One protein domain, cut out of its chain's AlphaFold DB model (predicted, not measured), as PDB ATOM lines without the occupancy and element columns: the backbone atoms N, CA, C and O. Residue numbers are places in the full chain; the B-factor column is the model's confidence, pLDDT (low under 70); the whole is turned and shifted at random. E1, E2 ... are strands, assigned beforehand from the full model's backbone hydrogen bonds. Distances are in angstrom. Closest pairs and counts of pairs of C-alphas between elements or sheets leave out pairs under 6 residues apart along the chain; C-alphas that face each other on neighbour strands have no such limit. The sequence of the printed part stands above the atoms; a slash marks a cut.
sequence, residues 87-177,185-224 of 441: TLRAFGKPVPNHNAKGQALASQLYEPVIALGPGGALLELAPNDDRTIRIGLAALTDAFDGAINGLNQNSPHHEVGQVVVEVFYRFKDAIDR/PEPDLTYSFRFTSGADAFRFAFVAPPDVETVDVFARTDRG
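AT A GLANCE: This is residues 87 to 177 and 185 to 224 of the 441 residues of an uncharacterized protein of Phycisphaeraceae bacterium (UniProt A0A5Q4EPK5). Two strongly twisted four-stranded sheets lie face to face as a sandwich, and a small hairpin, E2 and E3, reaches away from them as an arm at one end. One sheet has the order E4, E1, E6, E9 and the other E5, E10, E7, E8; both are antiparallel, as is the hairpin, and a long unnamed stretch, residues 140 to 160, joins E6 to E7. The printed part has 131 residues with no named helix and ten named strands, E1 to E10 in that order along the chain; its class is all strand. The whole is compact, with a radius of gyration of the C-alphas of 15.8 A and spans of 50 by 35 by 19 A.

HOW THE PARTS SIT: Start at residue 87 and look for the first sheet: E1 is residues 87 to 91, E4 residues 113 to 117, E6 residues 132 to 139 and E9 residues 201 to 207. E1 and E6 are inner strands; E4 and E9 are the edge strands. Between E4 and E1 find N 114 and O 90, 2.9 A apart; between E1 and E6, N 89 and O 136, 2.9 A; between E6 and E9, N 135 and O 204, 2.9 A; these pairs are within hydrogen-bond range. Now look for the second sheet: E5, residues 121 to 125, and E8, residues 189 to 195, are its edge strands, while E10, residues 212 to 220, and E7, residues 161 to 171, are inner. Within hydrogen-bond range here are N 122 and O 217 between E5 and E10, 2.8 A; N 168 and O 216 between E10 and E7, 2.8 A; and N 163 and O 193 between E7 and E8, 2.8 A. The two sheets form a sandwich, two sheets face to face: their best planes are 14 degrees apart, the facing parts are 9.2 A centre to centre, and the strands of the one stand at 24 degrees to those of the other. Across the sandwich, the closest C-alphas of E1 and E5 are those of Leu 88 and Ala 121, 6.5 A apart, and those of E8 and E9 are Phe 193 and Phe 202, 7.8 A apart. E6 and E10 are near each other, with 5 pairs of C-alphas within 10 A. E2, residues 95 to 98, and E3, residues 104 to 110, make a hairpin, with N 97 and O 108 within hydrogen-bond range at 2.8 A. E2 is apart from E6, for instance, and E3 runs on into E4 across a break of 2 residues, at 21 degrees.

IN THESE COORDINATES: Find C-alpha 87 at (199.561, 91.445, 180.889); from there E1 runs 13.1 A to C-alpha 91. E2, E3, E4 and E5 follow, and then E6 runs 23.1 A from C-alpha 132 to C-alpha 139. E7, the longest strand by residues, begins at C-alpha 161, (193.861, 95.535, 168.727), and ends 32.6 A away at C-alpha 171. After the cut, E8 measures 20.0 A, E9 20.8 A and E10 22.1 A, with C-alpha 220 at (189.113, 93.450, 178.836).

THE WHOLE: The two C-alphas farthest apart are those of Lys 101 and Ile 175, 50.7 A. Residues 178 to 184 are not printed, and C-alphas 177 and 185 are 8.1 A apart across this cut, which lies in the link E7 to E8. The link E6 to E7 is long, with 21 residues. The mean pLDDT of the printed part is 79.7; look for values under 70 at residue 118 and in residues 140 to 158, 174 to 177, 197 to 200 and 222 to 224 of this predicted model.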
ATOM      1  N   THR A  87     199.134  91.520 179.501       85.50
ATOM      2  CA  THR A  87     199.561  91.445 180.889       85.50
ATOM      3  C   THR A  87     199.418  92.810 181.546       85.50
ATOM      4  O   THR A  87     199.745  93.847 180.963       85.50
ATOM      5  N   LEU A  88     198.933  92.794 182.786       88.44
ATOM      6  CA  LEU A  88     198.911  93.960 183.649       88.44
ATOM      7  C   LEU A  88     200.010  93.854 184.700       88.44
ATOM      8  O   LEU A  88     200.239  92.798 185.299       88.44
ATOM      9  N   ARG A  89     200.665  94.982 184.967       89.44
ATOM     10  CA  ARG A  89     201.624  95.121 186.064       89.44
ATOM     11  C   ARG A  89     201.310  96.359 186.873       89.44
ATOM     12  O   ARG A  89     201.104  97.424 186.302       89.44
ATOM     13  N   ALA A  90     201.314  96.225 188.191       90.50
ATOM     14  CA  ALA A  90     201.220  97.369 189.080       90.50
ATOM     15  C   ALA A  90     202.616  97.840 189.477       90.50
ATOM     16  O   ALA A  90     203.490  97.030 189.804       90.50
ATOM     17  N   PHE A  91     202.800  99.153 189.497       87.94
ATOM     18  CA  PHE A  91     204.049  99.799 189.860       87.94
ATOM     19  C   PHE A  91     203.919 100.595 191.158       87.94
ATOM     20  O   PHE A  91     202.929 101.291 191.400       87.94
ATOM     21  N   GLY A  92     204.964 100.530 191.978       88.50
ATOM     22  CA  GLY A  92     205.124 101.405 193.128       88.50
ATOM     23  C   GLY A  92     205.531 102.831 192.737       88.50
ATOM     24  O   GLY A  92     205.613 103.220 191.567       88.50
ATOM     25  N   LYS A  93     205.835 103.637 193.753       85.88
ATOM     26  CA  LYS A  93     206.424 104.973 193.579       85.88
ATOM     27  C   LYS A  93     207.805 104.884 192.900       85.88
ATOM     28  O   LYS A  93     208.534 103.928 193.175       85.88
ATOM     29  N   PRO A  94     208.232 105.866 192.076       82.31
ATOM     30  CA  PRO A  94     209.530 105.815 191.440       82.31
ATOM     31  C   PRO A  94     210.576 106.041 192.525       82.31
ATOM     32  O   PRO A  94     210.511 107.010 193.288       82.31
ATOM     33  N   VAL A  95     211.544 105.144 192.590       84.31
ATOM     34  CA  VAL A  95     212.697 105.229 193.478       84.31
ATOM     35  C   VAL A  95     213.948 105.524 192.653       84.31
ATOM     36  O   VAL A  95     213.995 105.184 191.471       84.31
ATOM     37  N   PRO A  96     214.984 106.159 193.225       84.44
ATOM     38  CA  PRO A  96     216.261 106.296 192.536       84.44
ATOM     39  C   PRO A  96     216.801 104.921 192.123       84.44
ATOM     40  O   PRO A  96     216.855 103.999 192.939       84.44
ATOM     41  N   ASN A  97     217.210 104.778 190.863       81.81
ATOM     42  CA  ASN A  97     217.911 103.589 190.399       81.81
ATOM     43  C   ASN A  97     219.315 103.566 191.013       81.81
ATOM     44  O   ASN A  97     219.924 104.620 191.184       81.81
ATOM     45  N   HIS A  98     219.847 102.389 191.330       83.00
ATOM     46  CA  HIS A  98     221.172 102.258 191.931       83.00
ATOM     47  C   HIS A  98     222.080 101.400 191.047       83.00
ATOM     48  O   HIS A  98     221.658 100.390 190.495       83.00
ATOM     49  N   ASN A  99     223.348 101.789 190.909       84.50
ATOM     50  CA  ASN A  99     224.335 100.954 190.221       84.50
ATOM     51  C   ASN A  99     224.725  99.725 191.070       84.50
ATOM     52  O   ASN A  99     224.353  99.613 192.235       84.50
ATOM     53  N   ALA A 100     225.563  98.834 190.525       86.25
ATOM     54  CA  ALA A 100     226.046  97.640 191.236       86.25
ATOM     55  C   ALA A 100     226.808  97.935 192.552       86.25
ATOM     56  O   ALA A 100     227.076  97.024 193.329       86.25
ATOM     57  N   LYS A 101     227.173  99.199 192.808       88.56
ATOM     58  CA  LYS A 101     227.813  99.669 194.047       88.56
ATOM     59  C   LYS A 101     226.822 100.328 195.018       88.56
ATOM     60  O   LYS A 101     227.259 100.917 196.002       88.56
ATOM     61  N   GLY A 102     225.520 100.281 194.734       86.62
ATOM     62  CA  GLY A 102     224.484 100.905 195.557       86.62
ATOM     63  C   GLY A 102     224.484 102.434 195.497       86.62
ATOM     64  O   GLY A 102     223.995 103.073 196.421       86.62
ATOM     65  N   GLN A 103     225.055 103.046 194.456       87.06
ATOM     66  CA  GLN A 103     225.023 104.500 194.283       87.06
ATOM     67  C   GLN A 103     223.829 104.886 193.420       87.06
ATOM     68  O   GLN A 103     223.665 104.323 192.335       87.06
ATOM     69  N   ALA A 104     223.041 105.859 193.878       83.88
ATOM     70  CA  ALA A 104     221.934 106.397 193.104       83.88
ATOM     71  C   ALA A 104     222.443 106.977 191.774       83.88
ATOM     72  O   ALA A 104     223.368 107.794 191.740       83.88
ATOM     73  N   LEU A 105     221.839 106.547 190.675       79.69
ATOM     74  CA  LEU A 105     222.099 107.037 189.333       79.69
ATOM     75  C   LEU A 105     221.219 108.265 189.103       79.69
ATOM     76  O   LEU A 105     219.993 108.176 189.069       79.69
ATOM     77  N   ALA A 106     221.851 109.433 188.984       75.88
ATOM     78  CA  ALA A 106     221.140 110.688 188.780       75.88
ATOM     79  C   ALA A 106     220.253 110.609 187.524       75.88
ATOM     80  O   ALA A 106     220.694 110.137 186.475       75.88
ATOM     81  N   SER A 107     219.006 111.066 187.652       73.25
ATOM     82  CA  SER A 107     217.986 111.061 186.590       73.25
ATOM     83  C   SER A 107     217.514 109.682 186.117       73.25
ATOM     84  O   SER A 107     216.725 109.610 185.178       73.25
ATOM     85  N   GLN A 108     217.939 108.595 186.764       75.19
ATOM     86  CA  GLN A 108     217.369 107.273 186.535       75.19
ATOM     87  C   GLN A 108     216.455 106.924 187.698       75.19
ATOM     88  O   GLN A 108     216.906 106.704 188.821       75.19
ATOM     89  N   LEU A 109     215.159 106.901 187.423       76.88
ATOM     90  CA  LEU A 109     214.163 106.385 188.346       76.88
ATOM     91  C   LEU A 109     213.827 104.942 187.943       76.88
ATOM     92  O   LEU A 109     213.930 104.566 186.776       76.88
ATOM     93  N   TYR A 110     213.469 104.133 188.928       79.12
ATOM     94  CA  TYR A 110     212.995 102.763 188.785       79.12
ATOM     95  C   TYR A 110     211.655 102.667 189.501       79.12
ATOM     96  O   TYR A 110     211.520 103.169 190.615       79.12
ATOM     97  N   GLU A 111     210.660 102.050 188.879       78.75
ATOM     98  CA  GLU A 111     209.373 101.813 189.526       78.75
ATOM     99  C   GLU A 111     209.282 100.321 189.868       78.75
ATOM    100  O   GLU A 111     209.241  99.491 188.955       78.75
ATOM    101  N   PRO A 112     209.288  99.944 191.160       82.31
ATOM    102  CA  PRO A 112     209.239  98.541 191.537       82.31
ATOM    103  C   PRO A 112     207.905  97.943 191.110       82.31
ATOM    104  O   PRO A 112     206.850  98.525 191.354       82.31
ATOM    105  N   VAL A 113     207.951  96.765 190.493       84.81
ATOM    106  CA  VAL A 113     206.744  95.984 190.221       84.81
ATOM    107  C   VAL A 113     206.228  95.447 191.552       84.81
ATOM    108  O   VAL A 113     206.927  94.688 192.222       84.81
ATOM    109  N   ILE A 114     205.026  95.864 191.946       89.50
ATOM    110  CA  ILE A 114     204.409  95.490 193.228       89.50
ATOM    111  C   ILE A 114     203.372  94.375 193.079       89.50
ATOM    112  O   ILE A 114     203.135  93.640 194.032       89.50
ATOM    113  N   ALA A 115     202.793  94.212 191.888       87.88
ATOM    114  CA  ALA A 115     201.893  93.108 191.575       87.88
ATOM    115  C   ALA A 115     201.954  92.744 190.087       87.88
ATOM    116  O   ALA A 115     202.238  93.587 189.229       87.88
ATOM    117  N   LEU A 116     201.680  91.472 189.798       86.31
ATOM    118  CA  LEU A 116     201.628  90.897 188.458       86.31
ATOM    119  C   LEU A 116     200.265  90.244 188.258       86.31
ATOM    120  O   LEU A 116     199.860  89.418 189.072       86.31
ATOM    121  N   GLY A 117     199.602  90.602 187.164       78.88
ATOM    122  CA  GLY A 117     198.313  90.055 186.770       78.88
ATOM    123  C   GLY A 117     198.447  89.169 185.537       78.88
ATOM    124  O   GLY A 117     198.304  89.682 184.419       78.88
ATOM    125  N   PRO A 118     198.785  87.871 185.681       68.56
ATOM    126  CA  PRO A 118     198.751  86.948 184.553       68.56
ATOM    127  C   PRO A 118     197.303  86.807 184.066       68.56
ATOM    128  O   PRO A 118     196.407  86.564 184.867       68.56
ATOM    129  N   GLY A 119     197.072  86.982 182.762       72.12
ATOM    130  CA  GLY A 119     195.723  86.923 182.183       72.12
ATOM    131  C   GLY A 119     194.908  88.212 182.320       72.12
ATOM    132  O   GLY A 119     193.687  88.154 182.309       72.12
ATOM    133  N   GLY A 120     195.566  89.366 182.472       83.56
ATOM    134  CA  GLY A 120     194.898  90.664 182.350       83.56
ATOM    135  C   GLY A 120     194.124  91.132 183.584       83.56
ATOM    136  O   GLY A 120     193.369  92.083 183.465       83.56
ATOM    137  N   ALA A 121     194.312  90.544 184.768       90.88
ATOM    138  CA  ALA A 121     193.642  91.001 185.991       90.88
ATOM    139  C   ALA A 121     194.627  91.260 187.140       90.88
ATOM    140  O   ALA A 121     195.483  90.430 187.437       90.88
ATOM    141  N   LEU A 122     194.485  92.399 187.814       91.69
ATOM    142  CA  LEU A 122     195.134  92.728 189.083       91.69
ATOM    143  C   LEU A 122     194.043  92.899 190.133       91.69
ATOM    144  O   LEU A 122     193.199  93.774 189.985       91.69
ATOM    145  N   LEU A 123     194.061  92.083 191.180       93.25
ATOM    146  CA  LEU A 123     193.036  92.105 192.221       93.25
ATOM    147  C   LEU A 123     193.597  92.674 193.519       93.25
ATOM    148  O   LEU A 123     194.777  92.491 193.826       93.25
ATOM    149  N   GLU A 124     192.729  93.335 194.275       93.00
ATOM    150  CA  GLU A 124     192.980  93.837 195.623       93.00
ATOM    151  C   GLU A 124     194.230  94.732 195.727       93.00
ATOM    152  O   GLU A 124     194.957  94.731 196.724       93.00
ATOM    153  N   LEU A 125     194.484  95.544 194.698       94.75
ATOM    154  CA  LEU A 125     195.647  96.417 194.651       94.75
ATOM    155  C   LEU A 125     195.488  97.588 195.625       94.75
ATOM    156  O   LEU A 125     194.629  98.454 195.448       94.75
ATOM    157  N   ALA A 126     196.350  97.644 196.637       95.69
ATOM    158  CA  ALA A 126     196.400  98.769 197.561       95.69
ATOM    159  C   ALA A 126     196.982 100.027 196.872       95.69
ATOM    160  O   ALA A 126     198.021  99.933 196.206       95.69
ATOM    161  N   PRO A 127     196.372 101.216 197.048       93.75
ATOM    162  CA  PRO A 127     196.954 102.476 196.595       93.75
ATOM    163  C   PRO A 127     198.326 102.739 197.220       93.75
ATOM    164  O   PRO A 127     198.561 102.406 198.382       93.75
ATOM    165  N   ASN A 128     199.221 103.395 196.472       91.31
ATOM    166  CA  ASN A 128     200.476 103.906 197.031       91.31
ATOM    167  C   ASN A 128     200.204 104.936 198.152       91.31
ATOM    168  O   ASN A 128     199.084 105.425 198.308       91.31
ATOM    169  N   ASP A 129     201.241 105.345 198.893       91.19
ATOM    170  CA  ASP A 129     201.127 106.360 199.961       91.19
ATOM    171  C   ASP A 129     200.524 107.694 199.476       91.19
ATOM    172  O   ASP A 129     199.885 108.416 200.239       91.19
ATOM    173  N   ASP A 130     200.723 108.032 198.199       90.94
ATOM    174  CA  ASP A 130     200.145 109.208 197.535       90.94
ATOM    175  C   ASP A 130     198.760 108.940 196.920       90.94
ATOM    176  O   ASP A 130     198.248 109.762 196.161       90.94
ATOM    177  N   ARG A 131     198.162 107.787 197.242       93.38
ATOM    178  CA  ARG A 131     196.901 107.255 196.711       93.38
ATOM    179  C   ARG A 131     196.915 106.965 195.209       93.38
ATOM    180  O   ARG A 131     195.867 106.637 194.653       93.38
ATOM    181  N   THR A 132     198.065 107.055 194.536       91.50
ATOM    182  CA  THR A 132     198.155 106.721 193.112       91.50
ATOM    183  C   THR A 132     198.194 105.212 192.904       91.50
ATOM    184  O   THR A 132     198.891 104.483 193.612       91.50
ATOM    185  N   ILE A 133     197.475 104.749 191.892       91.94
ATOM    186  CA  ILE A 133     197.612 103.429 191.287       91.94
ATOM    187  C   ILE A 133     198.285 103.635 189.936       91.94
ATOM    188  O   ILE A 133     197.916 104.542 189.189       91.94
ATOM    189  N   ARG A 134     199.301 102.829 189.634       89.06
ATOM    190  CA  ARG A 134     200.114 102.964 188.422       89.06
ATOM    191  C   ARG A 134     200.218 101.623 187.751       89.06
ATOM    192  O   ARG A 134     200.648 100.660 188.383       89.06
ATOM    193  N   ILE A 135     199.833 101.582 186.490       89.50
ATOM    194  CA  ILE A 135     199.650 100.341 185.763       89.50
ATOM    195  C   ILE A 135     200.453 100.389 184.469       89.50
ATOM    196  O   ILE A 135     200.443 101.381 183.736       89.50
ATOM    197  N   GLY A 136     201.163  99.299 184.209       86.75
ATOM    198  CA  GLY A 136     201.680  98.944 182.900       86.75
ATOM    199  C   GLY A 136     200.739  97.953 182.248       86.75
ATOM    200  O   GLY A 136     200.393  96.943 182.861       86.75
ATOM    201  N   LEU A 137     200.357  98.244 181.015       85.50
ATOM    202  CA  LEU A 137     199.615  97.358 180.135       85.50
ATOM    203  C   LEU A 137     200.510  97.057 178.935       85.50
ATOM    204  O   LEU A 137     200.962  97.978 178.260       85.50
ATOM    205  N   ALA A 138     200.776  95.785 178.680       81.56
ATOM    206  CA  ALA A 138     201.544  95.355 177.517       81.56
ATOM    207  C   ALA A 138     201.006  94.028 176.992       81.56
ATOM    208  O   ALA A 138     200.223  93.359 177.673       81.56
ATOM    209  N   ALA A 139     201.445  93.633 175.802       75.44
ATOM    210  CA  ALA A 139     201.205  92.290 175.304       75.44
ATOM    211  C   ALA A 139     201.862  91.233 176.209       75.44
ATOM    212  O   ALA A 139     202.888  91.481 176.838       75.44
ATOM    213  N   LEU A 140     201.296  90.028 176.274       68.38
ATOM    214  CA  LEU A 140     201.657  88.977 177.235       68.38
ATOM    215  C   LEU A 140     203.131  88.539 177.153       68.38
ATOM    216  O   LEU A 140     203.708  88.109 178.152       68.38
ATOM    217  N   THR A 141     203.750  88.667 175.979       58.81
ATOM    218  CA  THR A 141     205.173  88.372 175.754       58.81
ATOM    219  C   THR A 141     206.107  89.522 176.125       58.81
ATOM    220  O   THR A 141     207.310  89.295 176.249       58.81
ATOM    221  N   ASP A 142     205.585  90.732 176.335       59.22
ATOM    222  CA  ASP A 142     206.366  91.892 176.753       59.22
ATOM    223  C   ASP A 142     206.293  92.071 178.276       59.22
ATOM    224  O   ASP A 142     205.314  92.521 178.880       59.22
ATOM    225  N   ALA A 143     207.354  91.631 178.944       53.72
ATOM    226  CA  ALA A 143     207.473  91.743 180.382       53.72
ATOM    227  C   ALA A 143     208.117  93.086 180.750       53.72
ATOM    228  O   ALA A 143     209.331  93.230 180.607       53.72
ATOM    229  N   PHE A 144     207.361  94.030 181.339       58.25
ATOM    230  CA  PHE A 144     208.017  95.174 181.988       58.25
ATOM    231  C   PHE A 144     208.942  94.660 183.096       58.25
ATOM    232  O   PHE A 144     208.495  94.111 184.105       58.25
ATOM    233  N   ASP A 145     210.237  94.885 182.945       58.88
ATOM    234  CA  ASP A 145     211.272  94.525 183.916       58.88
ATOM    235  C   ASP A 145     211.381  95.520 185.093       58.88
ATOM    236  O   ASP A 145     212.240  95.385 185.966       58.88
ATOM    237  N   GLY A 146     210.495  96.520 185.134       51.62
ATOM    238  CA  GLY A 146     210.477  97.597 186.126       51.62
ATOM    239  C   GLY A 146     211.377  98.788 185.776       51.62
ATOM    240  O   GLY A 146     211.294  99.831 186.428       51.62
ATOM    241  N   ALA A 147     212.203  98.705 184.727       52.25
ATOM    242  CA  ALA A 147     212.883  99.882 184.207       52.25
ATOM    243  C   ALA A 147     211.860 100.793 183.495       52.25
ATOM    244  O   ALA A 147     210.930 100.325 182.829       52.25
ATOM    245  N   ILE A 148     211.992 102.116 183.646       44.00
ATOM    246  CA  ILE A 148     211.043 103.132 183.123       44.00
ATOM    247  C   ILE A 148     210.869 103.081 181.594       44.00
ATOM    248  O   ILE A 148     209.949 103.655 181.026       44.00
ATOM    249  N   ASN A 149     211.721 102.323 180.930       50.56
ATOM    250  CA  ASN A 149     211.822 102.217 179.499       50.56
ATOM    251  C   ASN A 149     211.057 101.025 178.899       50.56
ATOM    252  O   ASN A 149     210.868 101.053 177.698       50.56
ATOM    253  N   GLY A 150     210.585 100.016 179.649       43.66
ATOM    254  CA  GLY A 150     209.831  98.895 179.036       43.66
ATOM    255  C   GLY A 150     210.572  98.207 177.872       43.66
ATOM    256  O   GLY A 150     209.961  97.652 176.978       43.66
ATOM    257  N   LEU A 151     211.904  98.311 177.848       48.59
ATOM    258  CA  LEU A 151     212.722  98.106 176.649       48.59
ATOM    259  C   LEU A 151     213.421  96.749 176.621       48.59
ATOM    260  O   LEU A 151     214.342  96.575 175.823       48.59
ATOM    261  N   ASN A 152     213.076  95.798 177.495       41.81
ATOM    262  CA  ASN A 152     213.951  94.637 177.596       41.81
ATOM    263  C   ASN A 152     213.930  93.754 176.345       41.81
ATOM    264  O   ASN A 152     214.875  92.987 176.190       41.81
ATOM    265  N   GLN A 153     212.982  93.920 175.402       47.31
ATOM    266  CA  GLN A 153     213.149  93.322 174.073       47.31
ATOM    267  C   GLN A 153     212.749  94.135 172.839       47.31
ATOM    268  O   GLN A 153     213.296  93.790 171.804       47.31
ATOM    269  N   ASN A 154     211.897  95.177 172.855       49.28
ATOM    270  CA  ASN A 154     211.492  95.885 171.609       49.28
ATOM    271  C   ASN A 154     211.098  94.931 170.451       49.28
ATOM    272  O   ASN A 154     211.141  95.298 169.275       49.28
ATOM    273  N   SER A 155     210.794  93.674 170.781       50.69
ATOM    274  CA  SER A 155     210.547  92.634 169.809       50.69
ATOM    275  C   SER A 155     209.090  92.804 169.435       50.69
ATOM    276  O   SER A 155     208.257  92.768 170.349       50.69
ATOM    277  N   PRO A 156     208.780  93.009 168.144       57.50
ATOM    278  CA  PRO A 156     207.405  92.983 167.693       57.50
ATOM    279  C   PRO A 156     206.813  91.656 168.155       57.50
ATOM    280  O   PRO A 156     207.287  90.578 167.806       57.50
ATOM    281  N   HIS A 157     205.845  91.760 169.050       61.75
ATOM    282  CA  HIS A 157     205.084  90.648 169.591       61.75
ATOM    283  C   HIS A 157     203.785  90.444 168.813       61.75
ATOM    284  O   HIS A 157     203.052  89.506 169.094       61.75
ATOM    285  N   HIS A 158     203.547  91.288 167.801       65.12
ATOM    286  CA  HIS A 158     202.482  91.152 166.810       65.12
ATOM    287  C   HIS A 158     201.065  91.168 167.408       65.12
ATOM    288  O   HIS A 158     200.110  90.807 166.729       65.12
ATOM    289  N   GLU A 159     200.918  91.622 168.657       70.31
ATOM    290  CA  GLU A 159     199.613  91.893 169.252       70.31
ATOM    291  C   GLU A 159     199.194  93.318 168.868       70.31
ATOM    292  O   GLU A 159     199.815  94.301 169.279       70.31
ATOM    293  N   VAL A 160     198.153  93.424 168.052       70.38
ATOM    294  CA  VAL A 160     197.438  94.663 167.747       70.38
ATOM    295  C   VAL A 160     195.968  94.464 168.105       70.38
ATOM    296  O   VAL A 160     195.493  93.335 168.188       70.38
ATOM    297  N   GLY A 161     195.273  95.560 168.372       74.25
ATOM    298  CA  GLY A 161     193.861  95.535 168.727       74.25
ATOM    299  C   GLY A 161     193.534  96.389 169.942       74.25
ATOM    300  O   GLY A 161     194.417  96.963 170.593       74.25
ATOM    301  N   GLN A 162     192.245  96.550 170.211       81.06
ATOM    302  CA  GLN A 162     191.764  97.391 171.305       81.06
ATOM    303  C   GLN A 162     191.677  96.627 172.635       81.06
ATOM    304  O   GLN A 162     191.242  95.485 172.697       81.06
ATOM    305  N   VAL A 163     192.065  97.300 173.722       83.12
ATOM    306  CA  VAL A 163     191.931  96.814 175.099       83.12
ATOM    307  C   VAL A 163     191.252  97.857 175.949       83.12
ATOM    308  O   VAL A 163     191.685  99.011 176.012       83.12
ATOM    309  N   VAL A 164     190.212  97.424 176.647       87.38
ATOM    310  CA  VAL A 164     189.486  98.245 177.602       87.38
ATOM    311  C   VAL A 164     189.954  97.879 179.002       87.38
ATOM    312  O   VAL A 164     189.824  96.743 179.432       87.38
ATOM    313  N   VAL A 165     190.529  98.828 179.730       89.75
ATOM    314  CA  VAL A 165     190.864  98.632 181.139       89.75
ATOM    315  C   VAL A 165     189.728  99.147 182.005       89.75
ATOM    316  O   VAL A 165     189.426 100.339 182.001       89.75
ATOM    317  N   GLU A 166     189.166  98.249 182.793       93.38
ATOM    318  CA  GLU A 166     188.149  98.515 183.796       93.38
ATOM    319  C   GLU A 166     188.770  98.560 185.189       93.38
ATOM    320  O   GLU A 166     189.610  97.728 185.543       93.38
ATOM    321  N   VAL A 167     188.349  99.532 185.990       93.94
ATOM    322  CA  VAL A 167     188.815  99.725 187.361       93.94
ATOM    323  C   VAL A 167     187.623  99.675 188.301       93.94
ATOM    324  O   VAL A 167     186.678 100.443 188.134       93.94
ATOM    325  N   PHE A 168     187.704  98.824 189.319       93.94
ATOM    326  CA  PHE A 168     186.678  98.653 190.342       93.94
ATOM    327  C   PHE A 168     187.249  99.007 191.710       93.94
ATOM    328  O   PHE A 168     188.255  98.451 192.155       93.94
ATOM    329  N   TYR A 169     186.611  99.942 192.395       94.06
ATOM    330  CA  TYR A 169     187.002 100.385 193.720       94.06
ATOM    331  C   TYR A 169     186.347  99.531 194.804       94.06
ATOM    332  O   TYR A 169     185.123  99.411 194.878       94.06
ATOM    333  N   ARG A 170     187.165  98.997 195.714       91.62
ATOM    334  CA  ARG A 170     186.699  98.305 196.917       91.62
ATOM    335  C   ARG A 170     186.839  99.227 198.122       91.62
ATOM    336  O   ARG A 170     187.942  99.618 198.502       91.62
ATOM    337  N   PHE A 171     185.709  99.589 198.717       91.25
ATOM    338  CA  PHE A 171     185.647 100.465 199.885       91.25
ATOM    339  C   PHE A 171     185.632  99.626 201.159       91.25
ATOM    340  O   PHE A 171     184.986  98.582 201.208       91.25
ATOM    341  N   LYS A 172     186.292 100.126 202.205       81.81
ATOM    342  CA  LYS A 172     186.454  99.437 203.496       81.81
ATOM    343  C   LYS A 172     185.134  99.014 204.154       81.81
ATOM    344  O   LYS A 172     185.062  97.972 204.795       81.81
ATOM    345  N   ASP A 173     184.099  99.831 203.973       79.81
ATOM    346  CA  ASP A 173     182.773  99.644 204.568       79.81
ATOM    347  C   ASP A 173     181.691  99.409 203.500       79.81
ATOM    348  O   ASP A 173     180.516  99.708 203.726       79.81
ATOM    349  N   ALA A 174     182.068  98.913 202.314       62.22
ATOM    350  CA  ALA A 174     181.084  98.568 201.298       62.22
ATOM    351  C   ALA A 174     180.193  97.434 201.825       62.22
ATOM    352  O   ALA A 174     180.565  96.263 201.806       62.22
ATOM    353  N   ILE A 175     178.984  97.793 202.269       60.34
ATOM    354  CA  ILE A 175     177.814  96.930 202.097       60.34
ATOM    355  C   ILE A 175     177.892  96.508 200.639       60.34
ATOM    356  O   ILE A 175     177.889  97.415 199.802       60.34
ATOM    357  N   ASP A 176     178.075  95.202 200.387       58.91
ATOM    358  CA  ASP A 176     178.127  94.568 199.063       58.91
ATOM    359  C   ASP A 176     177.465  95.502 198.056       58.91
ATOM    360  O   ASP A 176     176.252  95.719 198.158       58.91
ATOM    361  N   ARG A 177     178.253  96.169 197.190       55.22
ATOM    362  CA  ARG A 177     177.694  96.962 196.087       55.22
ATOM    363  C   ARG A 177     176.952  95.941 195.250       55.22
ATOM    364  O   ARG A 177     177.562  95.243 194.449       55.22
ATOM    365  N   PRO A 185     179.032  94.021 187.710       80.31
ATOM    366  CA  PRO A 185     179.212  95.348 188.284       80.31
ATOM    367  C   PRO A 185     179.706  96.330 187.211       80.31
ATOM    368  O   PRO A 185     180.570  95.988 186.406       80.31
ATOM    369  N   GLU A 186     179.193  97.563 187.223       85.31
ATOM    370  CA  GLU A 186     179.730  98.636 186.382       85.31
ATOM    371  C   GLU A 186     181.101  99.102 186.914       85.31
ATOM    372  O   GLU A 186     181.275  99.237 188.132       85.31
ATOM    373  N   PRO A 187     182.086  99.361 186.035       90.81
ATOM    374  CA  PRO A 187     183.397  99.846 186.448       90.81
ATOM    375  C   PRO A 187     183.347 101.302 186.933       90.81
ATOM    376  O   PRO A 187     182.697 102.152 186.330       90.81
ATOM    377  N   ASP A 188     184.106 101.623 187.985       93.25
ATOM    378  CA  ASP A 188     184.241 102.998 188.487       93.25
ATOM    379  C   ASP A 188     185.052 103.885 187.526       93.25
ATOM    380  O   ASP A 188     184.791 105.084 187.415       93.25
ATOM    381  N   LEU A 189     186.041 103.314 186.823       91.56
ATOM    382  CA  LEU A 189     186.752 103.971 185.720       91.56
ATOM    383  C   LEU A 189     186.925 103.020 184.538       91.56
ATOM    384  O   LEU A 189     187.156 101.826 184.717       91.56
ATOM    385  N   THR A 190     186.913 103.586 183.333       91.12
ATOM    386  CA  THR A 190     187.183 102.863 182.086       91.12
ATOM    387  C   THR A 190     188.224 103.610 181.258       91.12
ATOM    388  O   THR A 190     188.111 104.818 181.045       91.12
ATOM    389  N   TYR A 191     189.229 102.889 180.765       88.12
ATOM    390  CA  TYR A 191     190.229 103.378 179.817       88.12
ATOM    391  C   TYR A 191     190.202 102.518 178.560       88.12
ATOM    392  O   TYR A 191     190.025 101.313 178.653       88.12
ATOM    393  N   SER A 192     190.430 103.111 177.391       86.44
ATOM    394  CA  SER A 192     190.522 102.371 176.131       86.44
ATOM    395  C   SER A 192     191.865 102.643 175.468       86.44
ATOM    396  O   SER A 192     192.209 103.796 175.206       86.44
ATOM    397  N   PHE A 193     192.607 101.579 175.180       81.69
ATOM    398  CA  PHE A 193     193.893 101.602 174.488       81.69
ATOM    399  C   PHE A 193     193.785 100.804 173.188       81.69
ATOM    400  O   PHE A 193     192.982  99.880 173.103       81.69
ATOM    401  N   ARG A 194     194.595 101.129 172.178       81.19
ATOM    402  CA  ARG A 194     194.713 100.321 170.957       81.19
ATOM    403  C   ARG A 194     196.183 100.072 170.661       81.19
ATOM    404  O   ARG A 194     196.925 101.028 170.449       81.19
ATOM    405  N   PHE A 195     196.585  98.805 170.651       74.94
ATOM    406  CA  PHE A 195     197.876  98.375 170.128       74.94
ATOM    407  C   PHE A 195     197.831  98.501 168.596       74.94
ATOM    408  O   PHE A 195     196.935  97.969 167.948       74.94
ATOM    409  N   THR A 196     198.766  99.248 168.023       73.94
ATOM    410  CA  THR A 196     198.859  99.608 166.597       73.94
ATOM    411  C   THR A 196     200.134  99.103 165.931       73.94
ATOM    412  O   THR A 196     200.116  98.790 164.746       73.94
ATOM    413  N   SER A 197     201.247  99.022 166.665       66.81
ATOM    414  CA  SER A 197     202.561  98.698 166.096       66.81
ATOM    415  C   SER A 197     202.981  97.240 166.292       66.81
ATOM    416  O   SER A 197     204.015  96.821 165.771       66.81
ATOM    417  N   GLY A 198     202.230  96.470 167.086       67.06
ATOM    418  CA  GLY A 198     202.642  95.137 167.528       67.06
ATOM    419  C   GLY A 198     203.815  95.150 168.515       67.06
ATOM    420  O   GLY A 198     204.329  94.081 168.838       67.06
ATOM    421  N   ALA A 199     204.263  96.330 168.952       65.75
ATOM    422  CA  ALA A 199     205.309  96.543 169.950       65.75
ATOM    423  C   ALA A 199     204.889  97.582 171.014       65.75
ATOM    424  O   ALA A 199     205.739  98.111 171.733       65.75
ATOM    425  N   ASP A 200     203.600  97.936 171.074       69.19
ATOM    426  CA  ASP A 200     203.135  98.997 171.961       69.19
ATOM    427  C   ASP A 200     203.052  98.506 173.410       69.19
ATOM    428  O   ASP A 200     202.633  97.389 173.699       69.19
ATOM    429  N   ALA A 201     203.412  99.387 174.338       76.44
ATOM    430  CA  ALA A 201     203.222  99.196 175.764       76.44
ATOM    431  C   ALA A 201     202.713 100.509 176.359       76.44
ATOM    432  O   ALA A 201     203.266 101.586 176.114       76.44
ATOM    433  N   PHE A 202     201.657 100.430 177.158       80.44
ATOM    434  CA  PHE A 202     200.989 101.586 177.733       80.44
ATOM    435  C   PHE A 202     201.294 101.704 179.221       80.44
ATOM    436  O   PHE A 202     201.358 100.719 179.960       80.44
ATOM    437  N   ARG A 203     201.454 102.945 179.674       83.00
ATOM    438  CA  ARG A 203     201.501 103.289 181.093       83.00
ATOM    439  C   ARG A 203     200.393 104.272 181.391       83.00
ATOM    440  O   ARG A 203     200.252 105.274 180.694       83.00
ATOM    441  N   PHE A 204     199.655 104.011 182.456       84.69
ATOM    442  CA  PHE A 204     198.643 104.928 182.952       84.69
ATOM    443  C   PHE A 204     198.621 104.917 184.475       84.69
ATOM    444  O   PHE A 204     199.118 103.999 185.132       84.69
ATOM    445  N   ALA A 205     198.086 105.989 185.044       89.88
ATOM    446  CA  ALA A 205     197.960 106.142 186.477       89.88
ATOM    447  C   ALA A 205     196.674 106.890 186.813       89.88
ATOM    448  O   ALA A 205     196.229 107.751 186.053       89.88
ATOM    449  N   PHE A 206     196.110 106.581 187.973       92.12
ATOM    450  CA  PHE A 206     194.927 107.241 188.510       92.12
ATOM    451  C   PHE A 206     195.018 107.349 190.030       92.12
ATOM    452  O   PHE A 206     195.829 106.674 190.665       92.12
ATOM    453  N   VAL A 207     194.220 108.236 190.621       94.88
ATOM    454  CA  VAL A 207     194.209 108.479 192.070       94.88
ATOM    455  C   VAL A 207     192.978 107.809 192.665       94.88
ATOM    456  O   VAL A 207     191.861 108.132 192.272       94.88
ATOM    457  N   ALA A 208     193.175 106.891 193.610       94.00
ATOM    458  CA  ALA A 208     192.075 106.229 194.302       94.00
ATOM    459  C   ALA A 208     191.406 107.193 195.314       94.00
ATOM    460  O   ALA A 208     192.121 107.769 196.151       94.00
ATOM    461  N   PRO A 209     190.063 107.349 195.300       95.38
ATOM    462  CA  PRO A 209     189.323 108.171 196.267       95.38
ATOM    463  C   PRO A 209     189.655 107.807 197.722       95.38
ATOM    464  O   PRO A 209     189.941 106.642 197.965       95.38
ATOM    465  N   PRO A 210     189.654 108.733 198.701       93.81
ATOM    466  CA  PRO A 210     190.240 108.517 200.038       93.81
ATOM    467  C   PRO A 210     189.738 107.301 200.838       93.81
ATOM    468  O   PRO A 210     190.456 106.793 201.693       93.81
ATOM    469  N   ASP A 211     188.518 106.858 200.573       93.38
ATOM    470  CA  ASP A 211     187.781 105.774 201.225       93.38
ATOM    471  C   ASP A 211     187.948 104.400 200.548       93.38
ATOM    472  O   ASP A 211     187.515 103.379 201.088       93.38
ATOM    473  N   VAL A 212     188.628 104.353 199.400       93.81
ATOM    474  CA  VAL A 212     188.973 103.109 198.700       93.81
ATOM    475  C   VAL A 212     190.120 102.395 199.420       93.81
ATOM    476  O   VAL A 212     191.180 102.976 199.666       93.81
ATOM    477  N   GLU A 213     189.938 101.127 199.763       95.06
ATOM    478  CA  GLU A 213     190.964 100.314 200.421       95.06
ATOM    479  C   GLU A 213     191.830  99.593 199.392       95.06
ATOM    480  O   GLU A 213     193.057  99.681 199.438       95.06
ATOM    481  N   THR A 214     191.180  98.950 198.425       95.00
ATOM    482  CA  THR A 214     191.838  98.241 197.333       95.00
ATOM    483  C   THR A 214     191.134  98.498 196.007       95.00
ATOM    484  O   THR A 214     190.019  99.020 195.950       95.00
ATOM    485  N   VAL A 215     191.824  98.177 194.920       94.19
ATOM    486  CA  VAL A 215     191.339  98.367 193.559       94.19
ATOM    487  C   VAL A 215     191.529  97.074 192.783       94.19
ATOM    488  O   VAL A 215     192.625  96.514 192.794       94.19
ATOM    489  N   ASP A 216     190.495  96.637 192.076       94.44
ATOM    490  CA  ASP A 216     190.641  95.613 191.046       94.44
ATOM    491  C   ASP A 216     190.767  96.292 189.685       94.44
ATOM    492  O   ASP A 216     190.069  97.262 189.387       94.44
ATOM    493  N   VAL A 217     191.672  95.794 188.854       93.00
ATOM    494  CA  VAL A 217     191.908  96.285 187.500       93.00
ATOM    495  C   VAL A 217     191.829  95.102 186.551       93.00
ATOM    496  O   VAL A 217     192.593  94.148 186.692       93.00
ATOM    497  N   PHE A 218     190.941  95.180 185.568       92.12
ATOM    498  CA  PHE A 218     190.767  94.165 184.535       92.12
ATOM    499  C   PHE A 218     191.077  94.777 183.176       92.12
ATOM    500  O   PHE A 218     190.566  95.837 182.838       92.12
ATOM    501  N   ALA A 219     191.912  94.120 182.388       89.50
ATOM    502  CA  ALA A 219     192.124  94.420 180.986       89.50
ATOM    503  C   ALA A 219     191.218  93.496 180.169       89.50
ATOM    504  O   ALA A 219     191.510  92.317 179.990       89.50
ATOM    505  N   ARG A 220     190.101  94.058 179.719       86.31
ATOM    506  CA  ARG A 220     189.113  93.450 178.836       86.31
ATOM    507  C   ARG A 220     189.608  93.520 177.404       86.31
ATOM    508  O   ARG A 220     189.703  94.590 176.799       86.31
ATOM    509  N   THR A 221     189.985  92.365 176.895       77.38
ATOM    510  CA  THR A 221     190.439  92.149 175.521       77.38
ATOM    511  C   THR A 221     189.283  91.705 174.637       77.38
ATOM    512  O   THR A 221     189.290  91.976 173.446       77.38
ATOM    513  N   ASP A 222     188.254  91.131 175.257       69.75
ATOM    514  CA  ASP A 222     186.929  90.824 174.714       69.75
ATOM    515  C   ASP A 222     186.101  92.075 174.416       69.75
ATOM    516  O   ASP A 222     184.971  91.961 173.955       69.75
ATOM    517  N   ARG A 223     186.654  93.264 174.713       68.12
ATOM    518  CA  ARG A 223     185.996  94.553 174.527       68.12
ATOM    519  C   ARG A 223     186.524  95.417 173.371       68.12
ATOM    520  O   ARG A 223     186.108  96.569 173.221       68.12
ATOM    521  N   GLY A 224     187.452  94.906 172.569       65.06
ATOM    522  CA  GLY A 224     187.939  95.632 171.401       65.06
ATOM    523  C   GLY A 224     186.967  95.552 170.229       65.06
ATOM    524  O   GLY A 224     186.398  94.499 170.000       65.06
TER     525      GLY A 224